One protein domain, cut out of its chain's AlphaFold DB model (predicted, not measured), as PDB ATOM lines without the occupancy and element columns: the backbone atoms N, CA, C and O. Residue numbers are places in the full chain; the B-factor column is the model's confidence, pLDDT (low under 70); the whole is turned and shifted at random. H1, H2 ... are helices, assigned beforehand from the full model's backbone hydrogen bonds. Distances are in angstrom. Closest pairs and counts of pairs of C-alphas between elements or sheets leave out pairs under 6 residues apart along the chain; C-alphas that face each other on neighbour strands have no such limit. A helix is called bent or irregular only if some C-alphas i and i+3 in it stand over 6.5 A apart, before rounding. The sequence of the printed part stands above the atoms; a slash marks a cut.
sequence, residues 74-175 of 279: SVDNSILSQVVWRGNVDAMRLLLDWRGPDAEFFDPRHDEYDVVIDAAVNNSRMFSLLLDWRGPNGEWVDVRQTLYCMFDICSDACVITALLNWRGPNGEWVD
ATOM      1  N   SER A  74      78.617 116.195 116.175       88.69
ATOM      2  CA  SER A  74      79.572 115.556 117.084       88.69
ATOM      3  C   SER A  74      80.954 115.430 116.442       88.69
ATOM      4  O   SER A  74      81.064 115.282 115.219       88.69
ATOM      5  N   VAL A  75      82.006 115.400 117.257       92.38
ATOM      6  CA  VAL A  75      83.377 115.117 116.799       92.38
ATOM      7  C   VAL A  75      83.565 113.646 116.425       92.38
ATOM      8  O   VAL A  75      83.282 112.747 117.213       92.38
ATOM      9  N   ASP A  76      84.138 113.416 115.244       93.06
ATOM     10  CA  ASP A  76      84.698 112.130 114.827       93.06
ATOM     11  C   ASP A  76      86.205 112.284 114.572       93.06
ATOM     12  O   ASP A  76      86.629 112.865 113.568       93.06
ATOM     13  N   ASN A  77      87.029 111.755 115.481       93.81
ATOM     14  CA  ASN A  77      88.487 111.844 115.373       93.81
ATOM     15  C   ASN A  77      89.053 111.062 114.176       93.81
ATOM     16  O   ASN A  77      90.178 111.349 113.766       93.81
ATOM     17  N   SER A  78      88.285 110.160 113.546       92.62
ATOM     18  CA  SER A  78      88.725 109.441 112.341       92.62
ATOM     19  C   SER A  78      89.064 110.389 111.178       92.62
ATOM     20  O   SER A  78      89.924 110.091 110.341       92.62
ATOM     21  N   ILE A  79      88.455 111.584 111.159       94.75
ATOM     22  CA  ILE A  79      88.732 112.639 110.176       94.75
ATOM     23  C   ILE A  79      90.190 113.117 110.269       94.75
ATOM     24  O   ILE A  79      90.783 113.471 109.245       94.75
ATOM     25  N   LEU A  80      90.802 113.101 111.457       96.50
ATOM     26  CA  LEU A  80      92.203 113.492 111.617       96.50
ATOM     27  C   LEU A  80      93.120 112.572 110.809       96.50
ATOM     28  O   LEU A  80      93.944 113.061 110.033       96.50
ATOM     29  N   SER A  81      92.923 111.254 110.908       94.19
ATOM     30  CA  SER A  81      93.666 110.279 110.108       94.19
ATOM     31  C   SER A  81      93.459 110.556 108.622       94.19
ATOM     32  O   SER A  81      94.424 110.714 107.878       94.19
ATOM     33  N   GLN A  82      92.217 110.745 108.173       93.12
ATOM     34  CA  GLN A  82      91.923 111.056 106.770       93.12
ATOM     35  C   GLN A  82      92.667 112.284 106.223       93.12
ATOM     36  O   GLN A  82      93.048 112.307 105.046       93.12
ATOM     37  N   VAL A  83      92.867 113.306 107.058       96.56
ATOM     38  CA  VAL A  83      93.654 114.495 106.719       96.56
ATOM     39  C   VAL A  83      95.147 114.179 106.630       96.56
ATOM     40  O   VAL A  83      95.807 114.681 105.714       96.56
ATOM     41  N   VAL A  84      95.674 113.331 107.518       95.50
ATOM     42  CA  VAL A  84      97.062 112.841 107.452       95.50
ATOM     43  C   VAL A  84      97.314 112.076 106.157       95.50
ATOM     44  O   VAL A  84      98.251 112.417 105.438       95.50
ATOM     45  N   TRP A  85      96.444 111.126 105.802       92.31
ATOM     46  CA  TRP A  85      96.562 110.326 104.574       92.31
ATOM     47  C   TRP A  85      96.536 111.176 103.295       92.31
ATOM     48  O   TRP A  85      97.171 110.831 102.301       92.31
ATOM     49  N   ARG A  86      95.842 112.321 103.319       93.56
ATOM     50  CA  ARG A  86      95.825 113.299 102.215       93.56
ATOM     51  C   ARG A  86      96.933 114.354 102.311       93.56
ATOM     52  O   ARG A  86      97.062 115.182 101.413       93.56
ATOM     53  N   GLY A  87      97.711 114.363 103.395       94.19
ATOM     54  CA  GLY A  87      98.809 115.301 103.627       94.19
ATOM     55  C   GLY A  87      98.387 116.769 103.762       94.19
ATOM     56  O   GLY A  87      99.214 117.660 103.554       94.19
ATOM     57  N   ASN A  88      97.121 117.051 104.091       95.62
ATOM     58  CA  ASN A  88      96.585 118.413 104.080       95.62
ATOM     59  C   ASN A  88      96.821 119.138 105.415       95.62
ATOM     60  O   ASN A  88      95.987 119.126 106.319       95.62
ATOM     61  N   VAL A  89      97.981 119.786 105.540       96.25
ATOM     62  CA  VAL A  89      98.400 120.470 106.777       96.25
ATOM     63  C   VAL A  89      97.444 121.602 107.181       96.25
ATOM     64  O   VAL A  89      97.228 121.816 108.372       96.25
ATOM     65  N   ASP A  90      96.843 122.312 106.224       96.44
ATOM     66  CA  ASP A  90      95.926 123.419 106.524       96.44
ATOM     67  C   ASP A  90      94.580 122.910 107.053       96.44
ATOM     68  O   ASP A  90      94.023 123.490 107.987       96.44
ATOM     69  N   ALA A  91      94.091 121.788 106.518       97.38
ATOM     70  CA  ALA A  91      92.933 121.097 107.072       97.38
ATOM     71  C   ALA A  91      93.210 120.584 108.492       97.38
ATOM     72  O   ALA A  91      92.349 120.714 109.358       97.38
ATOM     73  N   MET A  92      94.418 120.074 108.767       97.81
ATOM     74  CA  MET A  92      94.784 119.645 110.120       97.81
ATOM     75  C   MET A  92      94.771 120.824 111.091       97.81
ATOM     76  O   MET A  92      94.169 120.729 112.153       97.81
ATOM     77  N   ARG A  93      95.364 121.967 110.715       97.31
ATOM     78  CA  ARG A  93      95.297 123.193 111.532       97.31
ATOM     79  C   ARG A  93      93.856 123.588 111.818       97.31
ATOM     80  O   ARG A  93      93.511 123.833 112.965       97.31
ATOM     81  N   LEU A  94      93.012 123.588 110.785       97.12
ATOM     82  CA  LEU A  94      91.597 123.904 110.929       97.12
ATOM     83  C   LEU A  94      90.900 122.982 111.942       97.12
ATOM     84  O   LEU A  94      90.128 123.485 112.752       97.12
ATOM     85  N   LEU A  95      91.161 121.672 111.905       97.06
ATOM     86  CA  LEU A  95      90.572 120.706 112.840       97.06
ATOM     87  C   LEU A  95      91.090 120.896 114.269       97.06
ATOM     88  O   LEU A  95      90.299 120.946 115.205       97.06
ATOM     89  N   LEU A  96      92.401 121.059 114.444       96.50
ATOM     90  CA  LEU A  96      93.016 121.244 115.761       96.50
ATOM     91  C   LEU A  96      92.598 122.567 116.435       96.50
ATOM     92  O   LEU A  96      92.473 122.630 117.664       96.50
ATOM     93  N   ASP A  97      92.339 123.608 115.640       94.81
ATOM     94  CA  ASP A  97      91.847 124.913 116.101       94.81
ATOM     95  C   ASP A  97      90.321 124.946 116.290       94.81
ATOM     96  O   ASP A  97      89.790 125.864 116.923       94.81
ATOM     97  N   TRP A  98      89.588 123.971 115.744       95.25
ATOM     98  CA  TRP A  98      88.130 123.960 115.802       95.25
ATOM     99  C   TRP A  98      87.624 123.730 117.226       95.25
ATOM    100  O   TRP A  98      88.178 122.941 117.995       95.25
ATOM    101  N   ARG A  99      86.550 124.438 117.575       93.12
ATOM    102  CA  ARG A  99      85.841 124.301 118.846       93.12
ATOM    103  C   ARG A  99      84.351 124.183 118.564       93.12
ATOM    104  O   ARG A  99      83.779 125.062 117.915       93.12
ATOM    105  N   GLY A 100      83.771 123.089 119.036       89.69
ATOM    106  CA  GLY A 100      82.366 122.761 118.867       89.69
ATOM    107  C   GLY A 100      81.440 123.528 119.806       89.69
ATOM    108  O   GLY A 100      81.905 124.205 120.729       89.69
ATOM    109  N   PRO A 101      80.119 123.417 119.583       85.62
ATOM    110  CA  PRO A 101      79.102 124.087 120.394       85.62
ATOM    111  C   PRO A 101      79.171 123.691 121.877       85.62
ATOM    112  O   PRO A 101      79.008 124.554 122.736       85.62
ATOM    113  N   ASP A 102      79.522 122.437 122.170       87.25
ATOM    114  CA  ASP A 102      79.630 121.898 123.532       87.25
ATOM    115  C   ASP A 102      81.086 121.809 124.021       87.25
ATOM    116  O   ASP A 102      81.459 120.912 124.774       87.25
ATOM    117  N   ALA A 103      81.936 122.740 123.568       87.94
ATOM    118  CA  ALA A 103      83.380 122.753 123.833       87.94
ATOM    119  C   ALA A 103      84.128 121.498 123.338       87.94
ATOM    120  O   ALA A 103      85.250 121.227 123.769       87.94
ATOM    121  N   GLU A 104      83.532 120.762 122.399       92.81
ATOM    122  CA  GLU A 104      84.184 119.648 121.722       92.81
ATOM    123  C   GLU A 104      85.397 120.122 120.910       92.81
ATOM    124  O   GLU A 104      85.461 121.263 120.437       92.81
ATOM    125  N   PHE A 105      86.364 119.233 120.721       95.19
ATOM    126  CA  PHE A 105      87.551 119.479 119.915       95.19
ATOM    127  C   PHE A 105      88.084 118.158 119.360       95.19
ATOM    128  O   PHE A 105      87.843 117.096 119.931       95.19
ATOM    129  N   PHE A 106      88.827 118.234 118.259       96.06
ATOM    130  CA  PHE A 106      89.526 117.077 117.712       96.06
ATOM    131  C   PHE A 106      90.781 116.792 118.540       96.06
ATOM    132  O   PHE A 106      91.636 117.669 118.697       96.06
ATOM    133  N   ASP A 107      90.882 115.576 119.072       96.25
ATOM    134  CA  ASP A 107      91.967 115.158 119.955       96.25
ATOM    135  C   ASP A 107      92.943 114.237 119.207       96.25
ATOM    136  O   ASP A 107      92.619 113.075 118.950       96.25
ATOM    137  N   PRO A 108      94.163 114.703 118.881       96.06
ATOM    138  CA  PRO A 108      95.149 113.886 118.185       96.06
ATOM    139  C   PRO A 108      95.739 112.755 119.041       96.06
ATOM    140  O   PRO A 108      96.570 111.992 118.560       96.06
ATOM    141  N   ARG A 109      95.357 112.642 120.315       95.00
ATOM    142  CA  ARG A 109      95.774 111.549 121.208       95.00
ATOM    143  C   ARG A 109      94.806 110.364 121.174       95.00
ATOM    144  O   ARG A 109      95.049 109.370 121.856       95.00
ATOM    145  N   HIS A 110      93.698 110.491 120.441       92.06
ATOM    146  CA  HIS A 110      92.722 109.421 120.249       92.06
ATOM    147  C   HIS A 110      93.377 108.170 119.637       92.06
ATOM    148  O   HIS A 110      94.402 108.289 118.963       92.06
ATOM    149  N   ASP A 111      92.794 106.993 119.894       88.69
ATOM    150  CA  ASP A 111      93.285 105.685 119.425       88.69
ATOM    151  C   ASP A 111      94.796 105.506 119.619       88.69
ATOM    152  O   ASP A 111      95.543 105.311 118.671       88.69
ATOM    153  N   GLU A 112      95.271 105.648 120.860       88.19
ATOM    154  CA  GLU A 112      96.683 105.413 121.205       88.19
ATOM    155  C   GLU A 112      97.689 106.211 120.347       88.19
ATOM    156  O   GLU A 112      98.817 105.769 120.133       88.19
ATOM    157  N   TYR A 113      97.319 107.433 119.938       92.31
ATOM    158  CA  TYR A 113      98.137 108.333 119.113       92.31
ATOM    159  C   TYR A 113      98.344 107.868 117.660       92.31
ATOM    160  O   TYR A 113      99.287 108.331 117.008       92.31
ATOM    161  N   ASP A 114      97.458 107.027 117.119       92.81
ATOM    162  CA  ASP A 114      97.532 106.522 115.740       92.81
ATOM    163  C   ASP A 114      97.760 107.638 114.710       92.81
ATOM    164  O   ASP A 114      98.655 107.546 113.873       92.81
ATOM    165  N   VAL A 115      97.042 108.761 114.817       95.31
ATOM    166  CA  VAL A 115      97.222 109.900 113.898       95.31
ATOM    167  C   VAL A 115      98.625 110.520 113.975       95.31
ATOM    168  O   VAL A 115      99.169 110.975 112.966       95.31
ATOM    169  N   VAL A 116      99.234 110.549 115.162       95.81
ATOM    170  CA  VAL A 116     100.588 111.084 115.361       95.81
ATOM    171  C   VAL A 116     101.614 110.132 114.752       95.81
ATOM    172  O   VAL A 116     102.564 110.581 114.109       95.81
ATOM    173  N   ILE A 117     101.402 108.825 114.911       94.00
ATOM    174  CA  ILE A 117     102.223 107.771 114.311       94.00
ATOM    175  C   ILE A 117     102.106 107.816 112.778       94.00
ATOM    176  O   ILE A 117     103.126 107.860 112.089       94.00
ATOM    177  N   ASP A 118     100.893 107.915 112.233       93.75
ATOM    178  CA  ASP A 118     100.646 108.055 110.794       93.75
ATOM    179  C   ASP A 118     101.324 109.311 110.229       93.75
ATOM    180  O   ASP A 118     101.926 109.279 109.151       93.75
ATOM    181  N   ALA A 119     101.273 110.430 110.959       95.31
ATOM    182  CA  ALA A 119     101.933 111.664 110.551       95.31
ATOM    183  C   ALA A 119     103.462 111.521 110.545       95.31
ATOM    184  O   ALA A 119     104.110 112.011 109.618       95.31
ATOM    185  N   ALA A 120     104.036 110.815 111.524       94.12
ATOM    186  CA  ALA A 120     105.470 110.524 111.595       94.12
ATOM    187  C   ALA A 120     105.976 109.702 110.395       94.12
ATOM    188  O   ALA A 120     107.140 109.815 110.014       94.12
ATOM    189  N   VAL A 121     105.120 108.877 109.788       91.06
ATOM    190  CA  VAL A 121     105.475 108.073 108.607       91.06
ATOM    191  C   VAL A 121     105.291 108.858 107.310       91.06
ATOM    192  O   VAL A 121     106.103 108.740 106.395       91.06
ATOM    193  N   ASN A 122     104.223 109.650 107.211       88.75
ATOM    194  CA  ASN A 122     103.779 110.197 105.929       88.75
ATOM    195  C   ASN A 122     104.137 111.671 105.712       88.75
ATOM    196  O   ASN A 122     104.233 112.114 104.566       88.75
ATOM    197  N   ASN A 123     104.269 112.471 106.777       92.56
ATOM    198  CA  ASN A 123     104.395 113.921 106.649       92.56
ATOM    199  C   ASN A 123     105.031 114.569 107.891       92.56
ATOM    200  O   ASN A 123     104.341 114.934 108.844       92.56
ATOM    201  N   SER A 124     106.341 114.823 107.843       93.75
ATOM    202  CA  SER A 124     107.081 115.460 108.943       93.75
ATOM    203  C   SER A 124     106.559 116.843 109.339       93.75
ATOM    204  O   SER A 124     106.581 117.191 110.518       93.75
ATOM    205  N   ARG A 125     106.015 117.631 108.403       95.25
ATOM    206  CA  ARG A 125     105.393 118.928 108.729       95.25
ATOM    207  C   ARG A 125     104.101 118.752 109.527       95.25
ATOM    208  O   ARG A 125     103.829 119.550 110.422       95.25
ATOM    209  N   MET A 126     103.310 117.734 109.191       95.94
ATOM    210  CA  MET A 126     102.117 117.356 109.948       95.94
ATOM    211  C   MET A 126     102.496 116.860 111.340       95.94
ATOM    212  O   MET A 126     101.899 117.274 112.326       95.94
ATOM    213  N   PHE A 127     103.525 116.021 111.415       96.12
ATOM    214  CA  PHE A 127     104.040 115.513 112.674       96.12
ATOM    215  C   PHE A 127     104.453 116.654 113.612       96.12
ATOM    216  O   PHE A 127     103.945 116.735 114.726       96.12
ATOM    217  N   SER A 128     105.268 117.604 113.138       95.81
ATOM    218  CA  SER A 128     105.654 118.776 113.935       95.81
ATOM    219  C   SER A 128     104.451 119.608 114.387       95.81
ATOM    220  O   SER A 128     104.402 120.032 115.537       95.81
ATOM    221  N   LEU A 129     103.443 119.793 113.524       96.81
ATOM    222  CA  LEU A 129     102.202 120.476 113.903       96.81
ATOM    223  C   LEU A 129     101.487 119.771 115.070       96.81
ATOM    224  O   LEU A 129     100.989 120.443 115.970       96.81
ATOM    225  N   LEU A 130     101.438 118.437 115.060       96.62
ATOM    226  CA  LEU A 130     100.820 117.655 116.132       96.62
ATOM    227  C   LEU A 130     101.622 117.738 117.437       96.62
ATOM    228  O   LEU A 130     101.026 117.784 118.509       96.62
ATOM    229  N   LEU A 131     102.954 117.829 117.375       95.06
ATOM    230  CA  LEU A 131     103.785 118.034 118.570       95.06
ATOM    231  C   LEU A 131     103.559 119.405 119.225       95.06
ATOM    232  O   LEU A 131     103.597 119.538 120.455       95.06
ATOM    233  N   ASP A 132     103.295 120.419 118.405       94.19
ATOM    234  CA  ASP A 132     102.996 121.780 118.854       94.19
ATOM    235  C   ASP A 132     101.559 121.932 119.374       94.19
ATOM    236  O   ASP A 132     101.236 122.935 120.015       94.19
ATOM    237  N   TRP A 133     100.691 120.944 119.141       95.69
ATOM    238  CA  TRP A 133      99.292 121.013 119.540       95.69
ATOM    239  C   TRP A 133      99.129 121.148 121.053       95.69
ATOM    240  O   TRP A 133      99.773 120.448 121.843       95.69
ATOM    241  N   ARG A 134      98.227 122.046 121.455       94.38
ATOM    242  CA  ARG A 134      97.803 122.224 122.841       94.38
ATOM    243  C   ARG A 134      96.281 122.190 122.911       94.38
ATOM    244  O   ARG A 134      95.605 122.991 122.262       94.38
ATOM    245  N   GLY A 135      95.764 121.245 123.687       93.75
ATOM    246  CA  GLY A 135      94.339 121.076 123.926       93.75
ATOM    247  C   GLY A 135      93.751 122.189 124.800       93.75
ATOM    248  O   GLY A 135      94.489 122.965 125.419       93.75
ATOM    249  N   PRO A 136      92.414 122.304 124.843       91.25
ATOM    250  CA  PRO A 136      91.726 123.382 125.554       91.25
ATOM    251  C   PRO A 136      91.972 123.396 127.068       91.25
ATOM    252  O   PRO A 136      91.871 124.462 127.673       91.25
ATOM    253  N   ASN A 137      92.335 122.265 127.673       90.56
ATOM    254  CA  ASN A 137      92.638 122.145 129.100       90.56
ATOM    255  C   ASN A 137      94.142 121.960 129.362       90.56
ATOM    256  O   ASN A 137      94.537 121.497 130.433       90.56
ATOM    257  N   GLY A 138      94.994 122.318 128.396       91.19
ATOM    258  CA  GLY A 138      96.445 122.167 128.504       91.19
ATOM    259  C   GLY A 138      96.947 120.768 128.154       91.19
ATOM    260  O   GLY A 138      98.068 120.411 128.515       91.19
ATOM    261  N   GLU A 139      96.141 119.971 127.455       93.88
ATOM    262  CA  GLU A 139      96.570 118.688 126.915       93.88
ATOM    263  C   GLU A 139      97.648 118.860 125.839       93.88
ATOM    264  O   GLU A 139      97.743 119.896 125.182       93.88
ATOM    265  N   TRP A 140      98.480 117.843 125.655       94.94
ATOM    266  CA  TRP A 140      99.594 117.856 124.710       94.94
ATOM    267  C   TRP A 140      99.922 116.426 124.275       94.94
ATOM    268  O   TRP A 140      99.527 115.460 124.934       94.94
ATOM    269  N   VAL A 141     100.636 116.291 123.158       95.12
ATOM    270  CA  VAL A 141     101.058 114.994 122.617       95.12
ATOM    271  C   VAL A 141     102.317 114.500 123.328       95.12
ATOM    272  O   VAL A 141     103.396 115.067 123.137       95.12
ATOM    273  N   ASP A 142     102.194 113.429 124.120       94.12
ATOM    274  CA  ASP A 142     103.340 112.772 124.755       94.12
ATOM    275  C   ASP A 142     103.965 111.706 123.870       94.12
ATOM    276  O   ASP A 142     103.617 110.527 123.925       94.12
ATOM    277  N   VAL A 143     104.960 112.133 123.091       92.31
ATOM    278  CA  VAL A 143     105.706 111.259 122.179       92.31
ATOM    279  C   VAL A 143     106.389 110.097 122.888       92.31
ATOM    280  O   VAL A 143     106.668 109.094 122.242       92.31
ATOM    281  N   ARG A 144     106.639 110.180 124.206       91.38
ATOM    282  CA  ARG A 144     107.271 109.093 124.975       91.38
ATOM    283  C   ARG A 144     106.439 107.817 124.972       91.38
ATOM    284  O   ARG A 144     107.017 106.736 125.037       91.38
ATOM    285  N   GLN A 145     105.120 107.945 124.833       88.00
ATOM    286  CA  GLN A 145     104.201 106.812 124.736       88.00
ATOM    287  C   GLN A 145     104.375 106.032 123.425       88.00
ATOM    288  O   GLN A 145     104.103 104.837 123.377       88.00
ATOM    289  N   THR A 146     104.891 106.683 122.381       86.75
ATOM    290  CA  THR A 146     105.024 106.130 121.028       86.75
ATOM    291  C   THR A 146     106.476 106.034 120.552       86.75
ATOM    292  O   THR A 146     106.726 105.725 119.391       86.75
ATOM    293  N   LEU A 147     107.473 106.289 121.409       86.69
ATOM    294  CA  LEU A 147     108.877 106.344 120.969       86.69
ATOM    295  C   LEU A 147     109.340 105.054 120.306       86.69
ATOM    296  O   LEU A 147     109.965 105.097 119.249       86.69
ATOM    297  N   TYR A 148     109.040 103.909 120.919       82.69
ATOM    298  CA  TYR A 148     109.484 102.621 120.395       82.69
ATOM    299  C   TYR A 148     108.918 102.355 118.998       82.69
ATOM    300  O   TYR A 148     109.685 102.016 118.101       82.69
ATOM    301  N   CYS A 149     107.612 102.566 118.789       84.44
ATOM    302  CA  CYS A 149     107.016 102.351 117.475       84.44
ATOM    303  C   CYS A 149     107.532 103.373 116.454       84.44
ATOM    304  O   CYS A 149     107.899 102.978 115.352       84.44
ATOM    305  N   MET A 150     107.657 104.654 116.823       86.38
ATOM    306  CA  MET A 150     108.134 105.705 115.918       86.38
ATOM    307  C   MET A 150     109.562 105.464 115.430       86.38
ATOM    308  O   MET A 150     109.834 105.632 114.246       86.38
ATOM    309  N   PHE A 151     110.472 105.032 116.302       84.69
ATOM    310  CA  PHE A 151     111.849 104.751 115.900       84.69
ATOM    311  C   PHE A 151     112.007 103.483 115.054       84.69
ATOM    312  O   PHE A 151     112.969 103.391 114.294       84.69
ATOM    313  N   ASP A 152     111.088 102.522 115.171       83.38
ATOM    314  CA  ASP A 152     111.115 101.303 114.360       83.38
ATOM    315  C   ASP A 152     110.525 101.521 112.952       83.38
ATOM    316  O   ASP A 152     110.934 100.840 112.010       83.38
ATOM    317  N   ILE A 153     109.589 102.465 112.786       83.94
ATOM    318  CA  ILE A 153     108.900 102.703 111.503       83.94
ATOM    319  C   ILE A 153     109.397 103.939 110.744       83.94
ATOM    320  O   ILE A 153     109.244 104.002 109.523       83.94
ATOM    321  N   CYS A 154     109.960 104.937 111.430       84.38
ATOM    322  CA  CYS A 154     110.311 106.206 110.805       84.38
ATOM    323  C   CYS A 154     111.713 106.174 110.187       84.38
ATOM    324  O   CYS A 154     112.697 105.792 110.822       84.38
ATOM    325  N   SER A 155     111.809 106.639 108.942       85.94
ATOM    326  CA  SER A 155     113.062 106.816 108.204       85.94
ATOM    327  C   SER A 155     113.350 108.280 107.842       85.94
ATOM    328  O   SER A 155     114.358 108.552 107.191       85.94
ATOM    329  N   ASP A 156     112.501 109.216 108.279       91.81
ATOM    330  CA  ASP A 156     112.644 110.652 108.032       91.81
ATOM    331  C   ASP A 156     113.451 111.317 109.161       91.81
ATOM    332  O   ASP A 156     113.034 111.363 110.323       91.81
ATOM    333  N   ALA A 157     114.606 111.886 108.813       92.38
ATOM    334  CA  ALA A 157     115.462 112.596 109.757       92.38
ATOM    335  C   ALA A 157     114.785 113.820 110.396       92.38
ATOM    336  O   ALA A 157     115.104 114.152 111.541       92.38
ATOM    337  N   CYS A 158     113.825 114.462 109.724       94.31
ATOM    338  CA  CYS A 158     113.060 115.579 110.280       94.31
ATOM    339  C   CYS A 158     112.206 115.132 111.469       94.31
ATOM    340  O   CYS A 158     112.161 115.822 112.486       94.31
ATOM    341  N   VAL A 159     111.566 113.966 111.368       94.38
ATOM    342  CA  VAL A 159     110.741 113.398 112.445       94.38
ATOM    343  C   VAL A 159     111.612 112.983 113.620       94.38
ATOM    344  O   VAL A 159     111.307 113.335 114.757       94.38
ATOM    345  N   ILE A 160     112.735 112.308 113.358       93.44
ATOM    346  CA  ILE A 160     113.699 111.943 114.405       93.44
ATOM    347  C   ILE A 160     114.224 113.190 115.118       93.44
ATOM    348  O   ILE A 160     114.252 113.246 116.345       93.44
ATOM    349  N   THR A 161     114.580 114.226 114.362       93.81
ATOM    350  CA  THR A 161     115.030 115.506 114.919       93.81
ATOM    351  C   THR A 161     113.934 116.159 115.761       93.81
ATOM    352  O   THR A 161     114.208 116.624 116.867       93.81
ATOM    353  N   ALA A 162     112.687 116.163 115.284       94.75
ATOM    354  CA  ALA A 162     111.549 116.700 116.024       94.75
ATOM    355  C   ALA A 162     111.301 115.927 117.330       94.75
ATOM    356  O   ALA A 162     111.115 116.554 118.368       94.75
ATOM    357  N   LEU A 163     111.389 114.593 117.309       93.62
ATOM    358  CA  LEU A 163     111.297 113.746 118.502       93.62
ATOM    359  C   LEU A 163     112.388 114.069 119.523       93.62
ATOM    360  O   LEU A 163     112.106 114.253 120.701       93.62
ATOM    361  N   LEU A 164     113.639 114.172 119.085       91.75
ATOM    362  CA  LEU A 164     114.769 114.429 119.979       91.75
ATOM    363  C   LEU A 164     114.772 115.858 120.552       91.75
ATOM    364  O   LEU A 164     115.207 116.085 121.687       91.75
ATOM    365  N   ASN A 165     114.251 116.821 119.789       92.12
ATOM    366  CA  ASN A 165     114.085 118.210 120.219       92.12
ATOM    367  C   ASN A 165     112.788 118.456 120.991       92.12
ATOM    368  O   ASN A 165     112.636 119.519 121.591       92.12
ATOM    369  N   TRP A 166     111.871 117.490 121.006       93.94
ATOM    370  CA  TRP A 166     110.596 117.619 121.684       93.94
ATOM    371  C   TRP A 166     110.790 117.891 123.180       93.94
ATOM    372  O   TRP A 166     111.646 117.282 123.838       93.94
ATOM    373  N   ARG A 167     110.000 118.826 123.714       92.25
ATOM    374  CA  ARG A 167     109.984 119.171 125.136       92.25
ATOM    375  C   ARG A 167     108.553 119.213 125.659       92.25
ATOM    376  O   ARG A 167     107.706 119.910 125.099       92.25
ATOM    377  N   GLY A 168     108.315 118.479 126.740       92.31
ATOM    378  CA  GLY A 168     107.049 118.487 127.464       92.31
ATOM    379  C   GLY A 168     106.885 119.728 128.346       92.31
ATOM    380  O   GLY A 168     107.842 120.483 128.555       92.31
ATOM    381  N   PRO A 169     105.673 119.969 128.869       90.62
ATOM    382  CA  PRO A 169     105.361 121.164 129.652       90.62
ATOM    383  C   PRO A 169     106.156 121.275 130.958       90.62
ATOM    384  O   PRO A 169     106.349 122.386 131.445       90.62
ATOM    385  N   ASN A 170     106.645 120.162 131.510       90.81
ATOM    386  CA  ASN A 170     107.460 120.138 132.725       90.81
ATOM    387  C   ASN A 170     108.948 119.912 132.419       90.81
ATOM    388  O   ASN A 170     109.720 119.565 133.314       90.81
ATOM    389  N   GLY A 171     109.366 120.087 131.161       90.88
ATOM    390  CA  GLY A 171     110.737 119.832 130.724       90.88
ATOM    391  C   GLY A 171     111.031 118.359 130.436       90.88
ATOM    392  O   GLY A 171     112.197 117.967 130.400       90.88
ATOM    393  N   GLU A 172     110.000 117.535 130.227       92.94
ATOM    394  CA  GLU A 172     110.174 116.176 129.720       92.94
ATOM    395  C   GLU A 172     110.854 116.198 128.346       92.94
ATOM    396  O   GLU A 172     110.719 117.148 127.580       92.94
ATOM    397  N   TRP A 173     111.598 115.147 128.029       92.56
ATOM    398  CA  TRP A 173     112.380 115.042 126.802       92.56
ATOM    399  C   TRP A 173     112.509 113.572 126.402       92.56
ATOM    400  O   TRP A 173     112.175 112.666 127.172       92.56
ATOM    401  N   VAL A 174     112.983 113.345 125.180       91.12
ATOM    402  CA  VAL A 174     113.240 112.010 124.636       91.12
ATOM    403  C   VAL A 174     114.696 111.638 124.863       91.12
ATOM    404  O   VAL A 174     115.590 112.264 124.290       91.12
ATOM    405  N   ASP A 175     114.934 110.596 125.660       89.81
ATOM    406  CA  ASP A 175     116.281 110.061 125.835       89.81
ATOM    407  C   ASP A 175     116.685 109.209 124.645       89.81
ATOM    408  O   ASP A 175     116.206 108.095 124.512       89.81
TER     409      ASP A 175
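This is residues 74 to 175 of the 279 residues of an uncharacterized protein of Rickettsiales bacterium (UniProt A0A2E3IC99). The chain is wound as a short solenoid of three helix pairs in a row, H1 with H2, H3 with H4 and, more loosely, H5 with H6. H1, H3 and H5 make one layer and H2, H4 and H6 the other, while residues 98 to 109 and 133 to 146 make long loops between the pairs. The printed part has 102 residues with six named helices, H1 to H6, and no named strand; the class is all helix. It is compact, with a radius of gyration of the C-alphas of 13.1 A and spans of 40 by 32 by 21 A.

H3, residues 110 to 122, and H4, residues 124 to 132, are the hubs and form a helical hairpin; residues 116 to 120 of H3 alone touch H4, closest at the C-alphas of Ala 119 and Phe 127, 4.9 A. H3 touches H1, residues 78 to 85, the same way at a shallow tilt of 11 degrees, with the C-alphas of Ser 81 and Val 115 closest at 5.2 A. With residues 117 to 121 alone H3 touches H5, residues 147 to 153, closest at the C-alphas of Ile 117 and Met 150, 6.5 A. H4 touches H2, residues 89 to 97, at Val 89 and Met 126, whose C-alphas are closest at 5.8 A, and H6, residues 157 to 165, at Ser 124 and Val 159, whose C-alphas are closest at 5.5 A. H1 and H2 form a helical hairpin, closest at the C-alphas of Val 83 and Met 92, 6.3 A; H5 and H6 are close but not clearly touching. Every O i to N i+4 pair is within hydrogen-bond range in H1, H2, H4, H5 and H6, against 6 of 9 in H3.

H3 is 18.1 A long and irregular, with C-alphas 112 and 115 8.6 A apart. H1 measures 11.1 A from C-alpha 78 at (88.725, 109.441, 112.341), H2 12.2 A, H4 12.4 A, H5 10.1 A, and H6 12.0 A to C-alpha 165 at (114.085, 118.210, 120.219).

The farthest C-alphas, Pro 101 and Asp 175, are 40.1 A apart. The links H2 to H3 and H4 to H5 are long. The printed part has no cut, and no printed residue is under 70 in pLDDT.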